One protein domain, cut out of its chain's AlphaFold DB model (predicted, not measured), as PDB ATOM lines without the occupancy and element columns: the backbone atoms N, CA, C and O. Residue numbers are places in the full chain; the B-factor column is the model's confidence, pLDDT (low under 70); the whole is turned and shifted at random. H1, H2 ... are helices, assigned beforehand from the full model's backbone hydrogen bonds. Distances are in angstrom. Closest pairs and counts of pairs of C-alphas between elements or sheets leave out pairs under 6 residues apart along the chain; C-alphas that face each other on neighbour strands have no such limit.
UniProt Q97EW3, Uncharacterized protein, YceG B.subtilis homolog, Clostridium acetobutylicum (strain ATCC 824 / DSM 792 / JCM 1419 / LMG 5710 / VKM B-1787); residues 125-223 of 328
ATOM      1  N   ARG A 125     148.684 171.769 149.035       77.62
ATOM      2  CA  ARG A 125     149.344 172.848 149.799       77.62
ATOM      3  C   ARG A 125     150.009 173.877 148.892       77.62
ATOM      4  O   ARG A 125     150.114 175.039 149.261       77.62
ATOM      5  N   ASN A 126     150.466 173.441 147.720       85.19
ATOM      6  CA  ASN A 126     151.191 174.267 146.758       85.19
ATOM      7  C   ASN A 126     150.367 174.579 145.502       85.19
ATOM      8  O   ASN A 126     150.952 174.917 144.476       85.19
ATOM      9  N   ILE A 127     149.029 174.496 145.554       87.94
ATOM     10  CA  ILE A 127     148.183 174.664 144.359       87.94
ATOM     11  C   ILE A 127     148.439 175.981 143.614       87.94
ATOM     12  O   ILE A 127     148.416 175.992 142.388       87.94
ATOM     13  N   SER A 128     148.768 177.059 144.335       86.19
ATOM     14  CA  SER A 128     149.132 178.353 143.743       86.19
ATOM     15  C   SER A 128     150.326 178.239 142.788       86.19
ATOM     16  O   SER A 128     150.265 178.682 141.642       86.19
ATOM     17  N   LYS A 129     151.389 177.566 143.248       88.62
ATOM     18  CA  LYS A 129     152.621 177.335 142.483       88.62
ATOM     19  C   LYS A 129     152.403 176.356 141.337       88.62
ATOM     20  O   LYS A 129     152.934 176.561 140.253       88.62
ATOM     21  N   ILE A 130     151.609 175.309 141.574       91.88
ATOM     22  CA  ILE A 130     151.247 174.342 140.534       91.88
ATOM     23  C   ILE A 130     150.526 175.082 139.411       91.88
ATOM     24  O   ILE A 130     150.985 175.062 138.275       91.88
ATOM     25  N   TYR A 131     149.459 175.812 139.739       92.12
ATOM     26  CA  TYR A 131     148.681 176.563 138.763       92.12
ATOM     27  C   TYR A 131     149.554 177.536 137.963       92.12
ATOM     28  O   TYR A 131     149.499 177.512 136.739       92.12
ATOM     29  N   SER A 132     150.404 178.338 138.620       91.19
ATOM     30  CA  SER A 132     151.272 179.297 137.923       91.19
ATOM     31  C   SER A 132     152.323 178.631 137.029       91.19
ATOM     32  O   SER A 132     152.590 179.136 135.939       91.19
ATOM     33  N   SER A 133     152.873 177.480 137.434       94.31
ATOM     34  CA  SER A 133     153.851 176.724 136.634       94.31
ATOM     35  C   SER A 133     153.277 176.189 135.316       94.31
ATOM     36  O   SER A 133     154.000 176.055 134.327       94.31
ATOM     37  N   LEU A 134     151.965 175.939 135.289       96.06
ATOM     38  CA  LEU A 134     151.251 175.402 134.134       96.06
ATOM     39  C   LEU A 134     150.841 176.479 133.125       96.06
ATOM     40  O   LEU A 134     150.359 176.141 132.047       96.06
ATOM     41  N   LEU A 135     151.010 177.767 133.438       95.31
ATOM     42  CA  LEU A 135     150.578 178.836 132.545       95.31
ATOM     43  C   LEU A 135     151.556 179.050 131.381       95.31
ATOM     44  O   LEU A 135     152.779 178.910 131.502       95.31
ATOM     45  N   ASN A 136     151.008 179.433 130.234       94.06
ATOM     46  CA  ASN A 136     151.757 180.007 129.124       94.06
ATOM     47  C   ASN A 136     151.897 181.532 129.275       94.06
ATOM     48  O   ASN A 136     151.362 182.153 130.194       94.06
ATOM     49  N   ASN A 137     152.573 182.159 128.311       91.06
ATOM     50  CA  ASN A 137     152.815 183.607 128.292       91.06
ATOM     51  C   ASN A 137     151.524 184.448 128.200       91.06
ATOM     52  O   ASN A 137     151.562 185.652 128.429       91.06
ATOM     53  N   LYS A 138     150.386 183.828 127.859       89.75
ATOM     54  CA  LYS A 138     149.060 184.463 127.803       89.75
ATOM     55  C   LYS A 138     148.262 184.273 129.102       89.75
ATOM     56  O   LYS A 138     147.104 184.675 129.158       89.75
ATOM     57  N   GLY A 139     148.842 183.642 130.126       88.31
ATOM     58  CA  GLY A 139     148.172 183.379 131.402       88.31
ATOM     59  C   GLY A 139     147.098 182.287 131.340       88.31
ATOM     60  O   GLY A 139     146.247 182.222 132.227       88.31
ATOM     61  N   LYS A 140     147.120 181.442 130.301       91.75
ATOM     62  CA  LYS A 140     146.240 180.272 130.144       91.75
ATOM     63  C   LYS A 140     147.000 178.994 130.477       91.75
ATOM     64  O   LYS A 140     148.213 178.958 130.279       91.75
ATOM     65  N   ILE A 141     146.301 177.968 130.964       95.44
ATOM     66  CA  ILE A 141     146.906 176.650 131.194       95.44
ATOM     67  C   ILE A 141     147.389 176.105 129.848       95.44
ATOM     68  O   ILE A 141     146.649 176.093 128.868       95.44
ATOM     69  N   ASP A 142     148.649 175.692 129.814       97.00
ATOM     70  CA  ASP A 142     149.264 175.043 128.670       97.00
ATOM     71  C   ASP A 142     149.069 173.525 128.762       97.00
ATOM     72  O   ASP A 142     149.393 172.905 129.780       97.00
ATOM     73  N   LYS A 143     148.511 172.933 127.705       96.75
ATOM     74  CA  LYS A 143     148.137 171.518 127.680       96.75
ATOM     75  C   LYS A 143     149.348 170.589 127.756       96.75
ATOM     76  O   LYS A 143     149.321 169.620 128.512       96.75
ATOM     77  N   GLU A 144     150.417 170.899 127.023       96.31
ATOM     78  CA  GLU A 144     151.636 170.085 127.012       96.31
ATOM     79  C   GLU A 144     152.319 170.128 128.380       96.31
ATOM     80  O   GLU A 144     152.697 169.085 128.918       96.31
ATOM     81  N   LYS A 145     152.391 171.313 129.006       96.94
ATOM     82  CA  LYS A 145     152.883 171.434 130.387       96.94
ATOM     83  C   LYS A 145     152.023 170.659 131.379       96.94
ATOM     84  O   LYS A 145     152.573 170.070 132.305       96.94
ATOM     85  N   LEU A 146     150.697 170.668 131.218       97.19
ATOM     86  CA  LEU A 146     149.778 169.945 132.098       97.19
ATOM     87  C   LEU A 146     150.003 168.431 132.017       97.19
ATOM     88  O   LEU A 146     150.242 167.810 133.054       97.19
ATOM     89  N   LEU A 147     149.986 167.868 130.807       97.00
ATOM     90  CA  LEU A 147     150.194 166.436 130.561       97.00
ATOM     91  C   LEU A 147     151.597 165.973 130.981       97.00
ATOM     92  O   LEU A 147     151.748 164.883 131.529       97.00
ATOM     93  N   GLY A 148     152.618 166.807 130.763       96.19
ATOM     94  CA  GLY A 148     154.005 166.522 131.139       96.19
ATOM     95  C   GLY A 148     154.351 166.806 132.605       96.19
ATOM     96  O   GLY A 148     155.488 166.573 133.016       96.19
ATOM     97  N   SER A 149     153.417 167.337 133.400       95.25
ATOM     98  CA  SER A 149     153.696 167.715 134.787       95.25
ATOM     99  C   SER A 149     153.809 166.504 135.716       95.25
ATOM    100  O   SER A 149     153.095 165.514 135.575       95.25
ATOM    101  N   GLU A 150     154.627 166.625 136.764       93.56
ATOM    102  CA  GLU A 150     154.702 165.622 137.844       93.56
ATOM    103  C   GLU A 150     153.374 165.449 138.606       93.56
ATOM    104  O   GLU A 150     153.155 164.451 139.293       93.56
ATOM    105  N   TYR A 151     152.470 166.426 138.480       91.94
ATOM    106  CA  TYR A 151     151.153 166.421 139.108       91.94
ATOM    107  C   TYR A 151     150.105 165.671 138.276       91.94
ATOM    108  O   TYR A 151     148.996 165.449 138.771       91.94
ATOM    109  N   TRP A 152     150.429 165.277 137.040       96.06
ATOM    110  CA  TRP A 152     149.527 164.538 136.166       96.06
ATOM    111  C   TRP A 152     149.386 163.081 136.618       96.06
ATOM    112  O   TRP A 152     150.262 162.241 136.417       96.06
ATOM    113  N   LYS A 153     148.247 162.758 137.239       93.88
ATOM    114  CA  LYS A 153     147.990 161.424 137.817       93.88
ATOM    115  C   LYS A 153     147.356 160.433 136.847       93.88
ATOM    116  O   LYS A 153     147.107 159.290 137.224       93.88
ATOM    117  N   TYR A 154     147.058 160.870 135.629       96.94
ATOM    118  CA  TYR A 154     146.270 160.106 134.665       96.94
ATOM    119  C   TYR A 154     147.121 159.431 133.592       96.94
ATOM    120  O   TYR A 154     146.562 158.846 132.673       96.94
ATOM    121  N   SER A 155     148.449 159.447 133.736       95.38
ATOM    122  CA  SER A 155     149.410 158.889 132.775       95.38
ATOM    123  C   SER A 155     149.201 157.408 132.439       95.38
ATOM    124  O   SER A 155     149.623 156.964 131.376       95.38
ATOM    125  N   SER A 156     148.536 156.644 133.311       94.88
ATOM    126  CA  SER A 156     148.202 155.233 133.086       94.88
ATOM    127  C   SER A 156     146.896 154.996 132.318       94.88
ATOM    128  O   SER A 156     146.617 153.855 131.952       94.88
ATOM    129  N   LEU A 157     146.076 156.029 132.097       96.69
ATOM    130  CA  LEU A 157     144.816 155.914 131.358       96.69
ATOM    131  C   LEU A 157     145.067 155.868 129.842       96.69
ATOM    132  O   LEU A 157     146.130 156.258 129.363       96.69
ATOM    133  N   LYS A 158     144.064 155.440 129.068       95.00
ATOM    134  CA  LYS A 158     144.096 155.536 127.596       95.00
ATOM    135  C   LYS A 158     144.328 156.987 127.158       95.00
ATOM    136  O   LYS A 158     143.765 157.896 127.769       95.00
ATOM    137  N   THR A 159     145.103 157.185 126.092       94.88
ATOM    138  CA  THR A 159     145.503 158.511 125.600       94.88
ATOM    139  C   THR A 159     144.303 159.422 125.372       94.88
ATOM    140  O   THR A 159     144.258 160.487 125.976       94.88
ATOM    141  N   GLY A 160     143.273 158.975 124.641       95.81
ATOM    142  CA  GLY A 160     142.054 159.765 124.453       95.81
ATOM    143  C   GLY A 160     141.419 160.278 125.748       95.81
ATOM    144  O   GLY A 160     141.018 161.436 125.826       95.81
ATOM    145  N   ILE A 161     141.382 159.474 126.814       96.94
ATOM    146  CA  ILE A 161     140.831 159.910 128.110       96.94
ATOM    147  C   ILE A 161     141.723 160.979 128.747       96.94
ATOM    148  O   ILE A 161     141.205 161.956 129.283       96.94
ATOM    149  N   GLN A 162     143.047 160.816 128.690       97.88
ATOM    150  CA  GLN A 162     143.984 161.810 129.220       97.88
ATOM    151  C   GLN A 162     143.834 163.155 128.507       97.88
ATOM    152  O   GLN A 162     143.699 164.187 129.166       97.88
ATOM    153  N   GLU A 163     143.801 163.117 127.176       97.81
ATOM    154  CA  GLU A 163     143.609 164.283 126.317       97.81
ATOM    155  C   GLU A 163     142.299 164.998 126.665       97.81
ATOM    156  O   GLU A 163     142.301 166.195 126.945       97.81
ATOM    157  N   ASN A 164     141.193 164.255 126.761       97.88
ATOM    158  CA  ASN A 164     139.895 164.813 127.126       97.88
ATOM    159  C   ASN A 164     139.873 165.404 128.547       97.88
ATOM    160  O   ASN A 164     139.321 166.485 128.745       97.88
ATOM    161  N   ILE A 165     140.491 164.757 129.545       98.19
ATOM    162  CA  ILE A 165     140.597 165.329 130.901       98.19
ATOM    163  C   ILE A 165     141.363 166.656 130.861       98.19
ATOM    164  O   ILE A 165     140.933 167.627 131.488       98.19
ATOM    165  N   ALA A 166     142.482 166.711 130.135       97.88
ATOM    166  CA  ALA A 166     143.297 167.918 130.026       97.88
ATOM    167  C   ALA A 166     142.514 169.067 129.374       97.88
ATOM    168  O   ALA A 166     142.505 170.175 129.912       97.88
ATOM    169  N   GLU A 167     141.791 168.792 128.285       96.62
ATOM    170  CA  GLU A 167     140.932 169.786 127.627       96.62
ATOM    171  C   GLU A 167     139.841 170.311 128.567       96.62
ATOM    172  O   GLU A 167     139.671 171.522 128.708       96.62
ATOM    173  N   ARG A 168     139.152 169.427 129.302       96.56
ATOM    174  CA  ARG A 168     138.111 169.837 130.260       96.56
ATOM    175  C   ARG A 168     138.664 170.666 131.419       96.56
ATOM    176  O   ARG A 168     137.988 171.583 131.879       96.56
ATOM    177  N   ILE A 169     139.886 170.388 131.885       96.25
ATOM    178  CA  ILE A 169     140.564 171.220 132.896       96.25
ATOM    179  C   ILE A 169     140.753 172.644 132.377       96.25
ATOM    180  O   ILE A 169     140.437 173.601 133.090       96.25
ATOM    181  N   ILE A 170     141.269 172.780 131.154       95.31
ATOM    182  CA  ILE A 170     141.525 174.077 130.524       95.31
ATOM    183  C   ILE A 170     140.200 174.819 130.332       95.31
ATOM    184  O   ILE A 170     140.055 175.945 130.805       95.31
ATOM    185  N   GLU A 171     139.208 174.159 129.735       93.44
ATOM    186  CA  GLU A 171     137.883 174.716 129.467       93.44
ATOM    187  C   GLU A 171     137.185 175.192 130.750       93.44
ATOM    188  O   GLU A 171     136.748 176.339 130.836       93.44
ATOM    189  N   PHE A 172     137.147 174.370 131.803       92.56
ATOM    190  CA  PHE A 172     136.479 174.741 133.057       92.56
ATOM    191  C   PHE A 172     137.182 175.895 133.778       92.56
ATOM    192  O   PHE A 172     136.521 176.696 134.443       92.56
ATOM    193  N   CYS A 173     138.503 176.027 133.625       90.31
ATOM    194  CA  CYS A 173     139.250 177.188 134.112       90.31
ATOM    195  C   CYS A 173     138.985 178.462 133.288       90.31
ATOM    196  O   CYS A 173     139.281 179.571 133.750       90.31
ATOM    197  N   GLU A 174     138.457 178.342 132.072       86.94
ATOM    198  CA  GLU A 174     138.181 179.460 131.166       86.94
ATOM    199  C   GLU A 174     136.707 179.884 131.116       86.94
ATOM    200  O   GLU A 174     136.419 180.938 130.552       86.94
ATOM    201  N   LEU A 175     135.802 179.153 131.774       79.75
ATOM    202  CA  LEU A 175     134.366 179.448 131.841       79.75
ATOM    203  C   LEU A 175     133.950 180.045 133.204       79.75
ATOM    204  O   LEU A 175     133.345 179.355 134.021       79.75
ATOM    205  N   PRO A 176     134.242 181.322 133.513       62.28
ATOM    206  CA  PRO A 176     133.885 181.901 134.807       62.28
ATOM    207  C   PRO A 176     132.381 182.121 134.988       62.28
ATOM    208  O   PRO A 176     131.898 181.983 136.105       62.28
ATOM    209  N   ASP A 177     131.640 182.417 133.918       66.44
ATOM    210  CA  ASP A 177     130.199 182.716 134.001       66.44
ATOM    211  C   ASP A 177     129.339 181.444 134.113       66.44
ATOM    212  O   ASP A 177     128.141 181.500 134.399       66.44
ATOM    213  N   PHE A 178     129.967 180.283 133.914       75.12
ATOM    214  CA  PHE A 178     129.384 178.968 134.153       75.12
ATOM    215  C   PHE A 178     129.175 178.717 135.659       75.12
ATOM    216  O   PHE A 178     128.135 178.190 136.070       75.12
ATOM    217  N   TRP A 179     130.154 179.112 136.482       81.00
ATOM    218  CA  TRP A 179     130.173 178.852 137.921       81.00
ATOM    219  C   TRP A 179     129.538 180.008 138.693       81.00
ATOM    220  O   TRP A 179     129.933 181.168 138.563       81.00
ATOM    221  N   LYS A 180     128.587 179.709 139.579       78.56
ATOM    222  CA  LYS A 180     128.027 180.712 140.493       78.56
ATOM    223  C   LYS A 180     129.065 181.019 141.586       78.56
ATOM    224  O   LYS A 180     129.199 180.295 142.568       78.56
ATOM    225  N   LEU A 181     129.806 182.120 141.397       58.25
ATOM    226  CA  LEU A 181     131.040 182.479 142.122       58.25
ATOM    227  C   LEU A 181     130.931 182.576 143.664       58.25
ATOM    228  O   LEU A 181     131.943 182.560 144.358       58.25
ATOM    229  N   LYS A 182     129.723 182.666 144.236       57.12
ATOM    230  CA  LYS A 182     129.516 182.923 145.676       57.12
ATOM    231  C   LYS A 182     129.739 181.707 146.594       57.12
ATOM    232  O   LYS A 182     129.621 181.857 147.808       57.12
ATOM    233  N   CYS A 183     130.055 180.524 146.058       52.34
ATOM    234  CA  CYS A 183     130.030 179.258 146.812       52.34
ATOM    235  C   CYS A 183     131.342 178.441 146.782       52.34
ATOM    236  O   CYS A 183     131.313 177.226 146.984       52.34
ATOM    237  N   PHE A 184     132.507 179.062 146.558       57.56
ATOM    238  CA  PHE A 184     133.791 178.345 146.620       57.56
ATOM    239  C   PHE A 184     134.189 178.034 148.069       57.56
ATOM    240  O   PHE A 184     134.650 178.903 148.800       57.56
ATOM    241  N   SER A 185     134.025 176.775 148.482       50.31
ATOM    242  CA  SER A 185     134.360 176.291 149.832       50.31
ATOM    243  C   SER A 185     135.626 175.429 149.884       50.31
ATOM    244  O   SER A 185     135.719 174.536 150.722       50.31
ATOM    245  N   ILE A 186     136.600 175.636 148.990       55.31
ATOM    246  CA  ILE A 186     137.926 175.041 149.199       55.31
ATOM    247  C   ILE A 186     138.777 176.088 149.905       55.31
ATOM    248  O   ILE A 186     139.158 177.091 149.303       55.31
ATOM    249  N   ASP A 187     139.081 175.835 151.178       55.84
ATOM    250  CA  ASP A 187     140.096 176.568 151.927       55.84
ATOM    251  C   ASP A 187     141.460 176.337 151.262       55.84
ATOM    252  O   ASP A 187     142.209 175.418 151.608       55.84
ATOM    253  N   ILE A 188     141.775 177.145 150.247       62.94
ATOM    254  CA  ILE A 188     143.086 177.110 149.611       62.94
ATOM    255  C   ILE A 188     144.097 177.637 150.624       62.94
ATOM    256  O   ILE A 188     144.096 178.812 151.006       62.94
ATOM    257  N   HIS A 189     145.002 176.759 151.046       62.78
ATOM    258  CA  HIS A 189     146.102 177.151 151.907       62.78
ATOM    259  C   HIS A 189     147.128 177.967 151.108       62.78
ATOM    260  O   HIS A 189     147.984 177.418 150.417       62.78
ATOM    261  N   PHE A 190     147.083 179.291 151.243       63.09
ATOM    262  CA  PHE A 190     148.112 180.173 150.693       63.09
ATOM    263  C   PHE A 190     149.346 180.236 151.592       63.09
ATOM    264  O   PHE A 190     149.229 180.470 152.801       63.09
ATOM    265  N   SER A 191     150.540 180.109 151.003       66.81
ATOM    266  CA  SER A 191     151.772 180.481 151.704       66.81
ATOM    267  C   SER A 191     151.771 181.984 152.010       66.81
ATOM    268  O   SER A 191     151.045 182.751 151.376       66.81
ATOM    269  N   LEU A 192     152.580 182.438 152.973       68.12
ATOM    270  CA  LEU A 192     152.693 183.874 153.277       68.12
ATOM    271  C   LEU A 192     153.057 184.685 152.026       68.12
ATOM    272  O   LEU A 192     152.445 185.719 151.779       68.12
ATOM    273  N   LEU A 193     153.980 184.180 151.203       68.50
ATOM    274  CA  LEU A 193     154.372 184.824 149.949       68.50
ATOM    275  C   LEU A 193     153.205 184.922 148.966       68.50
ATOM    276  O   LEU A 193     152.997 185.986 148.396       68.50
ATOM    277  N   ASP A 194     152.403 183.864 148.819       69.19
ATOM    278  CA  ASP A 194     151.217 183.916 147.959       69.19
ATOM    279  C   ASP A 194     150.167 184.890 148.508       69.19
ATOM    280  O   ASP A 194     149.527 185.604 147.741       69.19
ATOM    281  N   LYS A 195     149.995 184.963 149.837       71.50
ATOM    282  CA  LYS A 195     149.095 185.941 150.471       71.50
ATOM    283  C   LYS A 195     149.543 187.368 150.163       71.50
ATOM    284  O   LYS A 195     148.707 188.184 149.788       71.50
ATOM    285  N   PHE A 196     150.840 187.656 150.286       69.94
ATOM    286  CA  PHE A 196     151.407 188.967 149.966       69.94
ATOM    287  C   PHE A 196     151.319 189.289 148.472       69.94
ATOM    288  O   PHE A 196     150.876 190.380 148.121       69.94
ATOM    289  N   ALA A 197     151.677 188.351 147.595       70.12
ATOM    290  CA  ALA A 197     151.577 188.528 146.150       70.12
ATOM    291  C   ALA A 197     150.126 188.793 145.730       70.12
ATOM    292  O   ALA A 197     149.848 189.813 145.110       70.12
ATOM    293  N   ASN A 198     149.179 187.959 146.170       68.56
ATOM    294  CA  ASN A 198     147.759 188.147 145.873       68.56
ATOM    295  C   ASN A 198     147.212 189.468 146.437       68.56
ATOM    296  O   ASN A 198     146.369 190.098 145.802       68.56
ATOM    297  N   LEU A 199     147.687 189.906 147.609       68.75
ATOM    298  CA  LEU A 199     147.313 191.200 148.184       68.75
ATOM    299  C   LEU A 199     147.811 192.373 147.328       68.75
ATOM    300  O   LEU A 199     147.083 193.347 147.165       68.75
ATOM    301  N   LEU A 200     149.031 192.293 146.792       70.81
ATOM    302  CA  LEU A 200     149.607 193.330 145.933       70.81
ATOM    303  C   LEU A 200     148.949 193.349 144.549       70.81
ATOM    304  O   LEU A 200     148.603 194.420 144.057       70.81
ATOM    305  N   THR A 201     148.745 192.178 143.946       69.62
ATOM    306  CA  THR A 201     148.213 192.033 142.585       69.62
ATOM    307  C   THR A 201     146.724 192.372 142.494       69.62
ATOM    308  O   THR A 201     146.311 193.000 141.525       69.62
ATOM    309  N   TYR A 202     145.917 192.005 143.497       71.75
ATOM    310  CA  TYR A 202     144.450 192.130 143.446       71.75
ATOM    311  C   TYR A 202     143.880 193.139 144.445       71.75
ATOM    312  O   TYR A 202     142.704 193.060 144.799       71.75
ATOM    313  N   LYS A 203     144.696 194.095 144.909       64.38
ATOM    314  CA  LYS A 203     144.364 195.026 146.003       64.38
ATOM    315  C   LYS A 203     143.006 195.734 145.846       64.38
ATOM    316  O   LYS A 203     142.371 196.018 146.856       64.38
ATOM    317  N   ASN A 204     142.559 195.960 144.604       67.56
ATOM    318  CA  ASN A 204     141.317 196.663 144.267       67.56
ATOM    319  C   ASN A 204     140.336 195.851 143.385       67.56
ATOM    320  O   ASN A 204     139.315 196.401 142.983       67.56
ATOM    321  N   ASP A 205     140.616 194.578 143.070       77.88
ATOM    322  CA  ASP A 205     139.769 193.753 142.186       77.88
ATOM    323  C   ASP A 205     139.440 192.394 142.823       77.88
ATOM    324  O   ASP A 205     140.098 191.370 142.602       77.88
ATOM    325  N   THR A 206     138.393 192.402 143.649       76.69
ATOM    326  CA  THR A 206     137.871 191.210 144.328       76.69
ATOM    327  C   THR A 206     137.404 190.147 143.332       76.69
ATOM    328  O   THR A 206     137.645 188.962 143.546       76.69
ATOM    329  N   THR A 207     136.811 190.559 142.211       79.38
ATOM    330  CA  THR A 207     136.274 189.650 141.193       79.38
ATOM    331  C   THR A 207     137.391 188.877 140.494       79.38
ATOM    332  O   THR A 207     137.290 187.663 140.308       79.38
ATOM    333  N   ALA A 208     138.487 189.544 140.123       80.44
ATOM    334  CA  ALA A 208     139.644 188.878 139.524       80.44
ATOM    335  C   ALA A 208     140.296 187.882 140.493       80.44
ATOM    336  O   ALA A 208     140.676 186.781 140.084       80.44
ATOM    337  N   LYS A 209     140.367 188.231 141.784       79.19
ATOM    338  CA  LYS A 209     140.849 187.325 142.832       79.19
ATOM    339  C   LYS A 209     139.964 186.083 142.952       79.19
ATOM    340  O   LYS A 209     140.486 184.973 142.936       79.19
ATOM    341  N   GLU A 210     138.646 186.246 143.036       79.75
ATOM    342  CA  GLU A 210     137.694 185.125 143.108       79.75
ATOM    343  C   GLU A 210     137.797 184.208 141.885       79.75
ATOM    344  O   GLU A 210     137.859 182.986 142.032       79.75
ATOM    345  N   LYS A 211     137.930 184.781 140.681       83.56
ATOM    346  CA  LYS A 211     138.162 184.011 139.451       83.56
ATOM    347  C   LYS A 211     139.459 183.204 139.515       83.56
ATOM    348  O   LYS A 211     139.463 182.049 139.103       83.56
ATOM    349  N   LEU A 212     140.553 183.761 140.037       84.88
ATOM    350  CA  LEU A 212     141.802 183.007 140.203       84.88
ATOM    351  C   LEU A 212     141.635 181.842 141.193       84.88
ATOM    352  O   LEU A 212     142.059 180.722 140.902       84.88
ATOM    353  N   LEU A 213     140.991 182.091 142.338       84.19
ATOM    354  CA  LEU A 213     140.719 181.072 143.359       84.19
ATOM    355  C   LEU A 213     139.872 179.924 142.813       84.19
ATOM    356  O   LEU A 213     140.169 178.758 143.073       84.19
ATOM    357  N   MET A 214     138.856 180.252 142.019       86.06
ATOM    358  CA  MET A 214     138.041 179.277 141.307       86.06
ATOM    359  C   MET A 214     138.901 178.403 140.392       86.06
ATOM    360  O   MET A 214     138.831 177.182 140.489       86.06
ATOM    361  N   LYS A 215     139.749 178.999 139.544       89.38
ATOM    362  CA  LYS A 215     140.614 178.242 138.620       89.38
ATOM    363  C   LYS A 215     141.553 177.288 139.359       89.38
ATOM    364  O   LYS A 215     141.651 176.118 139.003       89.38
ATOM    365  N   MET A 216     142.188 177.757 140.433       89.75
ATOM    366  CA  MET A 216     143.034 176.915 141.288       89.75
ATOM    367  C   MET A 216     142.239 175.780 141.948       89.75
ATOM    368  O   MET A 216     142.720 174.650 142.027       89.75
ATOM    369  N   SER A 217     141.016 176.066 142.401       89.56
ATOM    370  CA  SER A 217     140.118 175.081 143.011       89.56
ATOM    371  C   SER A 217     139.710 173.996 142.016       89.56
ATOM    372  O   SER A 217     139.837 172.811 142.327       89.56
ATOM    373  N   ILE A 218     139.277 174.393 140.815       92.19
ATOM    374  CA  ILE A 218     138.917 173.489 139.716       92.19
ATOM    375  C   ILE A 218     140.111 172.609 139.367       92.19
ATOM    376  O   ILE A 218     139.969 171.391 139.360       92.19
ATOM    377  N   LEU A 219     141.299 173.192 139.175       94.06
ATOM    378  CA  LEU A 219     142.513 172.425 138.904       94.06
ATOM    379  C   LEU A 219     142.796 171.401 140.018       94.06
ATOM    380  O   LEU A 219     143.039 170.233 139.729       94.06
ATOM    381  N   ASN A 220     142.724 171.798 141.294       93.31
ATOM    382  CA  ASN A 220     142.958 170.878 142.414       93.31
ATOM    383  C   ASN A 220     141.960 169.710 142.439       93.31
ATOM    384  O   ASN A 220     142.366 168.579 142.711       93.31
ATOM    385  N   ILE A 221     140.676 169.974 142.175       94.31
ATOM    386  CA  ILE A 221     139.631 168.942 142.107       94.31
ATOM    387  C   ILE A 221     139.878 168.017 140.912       94.31
ATOM    388  O   ILE A 221     139.910 166.800 141.065       94.31
ATOM    389  N   MET A 222     140.107 168.592 139.734       95.88
ATOM    390  CA  MET A 222     140.263 167.851 138.485       95.88
ATOM    391  C   MET A 222     141.571 167.060 138.400       95.88
ATOM    392  O   MET A 222     141.638 166.097 137.649       95.88
ATOM    393  N   LEU A 223     142.604 167.392 139.180       95.44
ATOM    394  CA  LEU A 223     143.807 166.560 139.360       95.44
ATOM    395  C   LEU A 223     143.607 165.415 140.376       95.44
ATOM    396  O   LEU A 223     144.535 164.649 140.660       95.44
TER     397      LEU A 223
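This is residues 125 to 223 of the 328 residues of the protein "Uncharacterized protein, YceG B.subtilis homolog" of Clostridium acetobutylicum (strain ATCC 824 / DSM 792 / JCM 1419 / LMG 5710 / VKM B-1787) (UniProt Q97EW3). Long helices H3 and H5 run partly side by side; short helices H2, H1 and H4 line one side. The 99 printed residues include five named helices, H1 to H5 in order, and no named strand. The all-helix part is compact, with radius of gyration of the C-alphas 13.9 A, and spans 44 by 28 by 26 A.

Find C-alpha 127 at (148.183, 174.664, 144.359), where H1 begins, running to 133. H2 is residues 143 to 147, H3 159 to 174, 22.9 A long, H4 192 to 201. H5, 206 to 222, runs 24.2 A to C-alpha 222 at (140.263, 167.851, 138.485).

H1 touches H5 residues 216 to 220 alone, about perpendicular, C-alphas 131 and 216 closest, 6.2 A apart. H3 touches H5, opposite ways at a shallow tilt of 16 degrees, closest at C-alphas 173 and 215, 4.8 A. In H1 to H5 every O i to N i+4 pair is within hydrogen-bond range.

With no cut, the printed part has long links H2 to H3 and H3 to H4; pLDDT is under 70 at 22 residues.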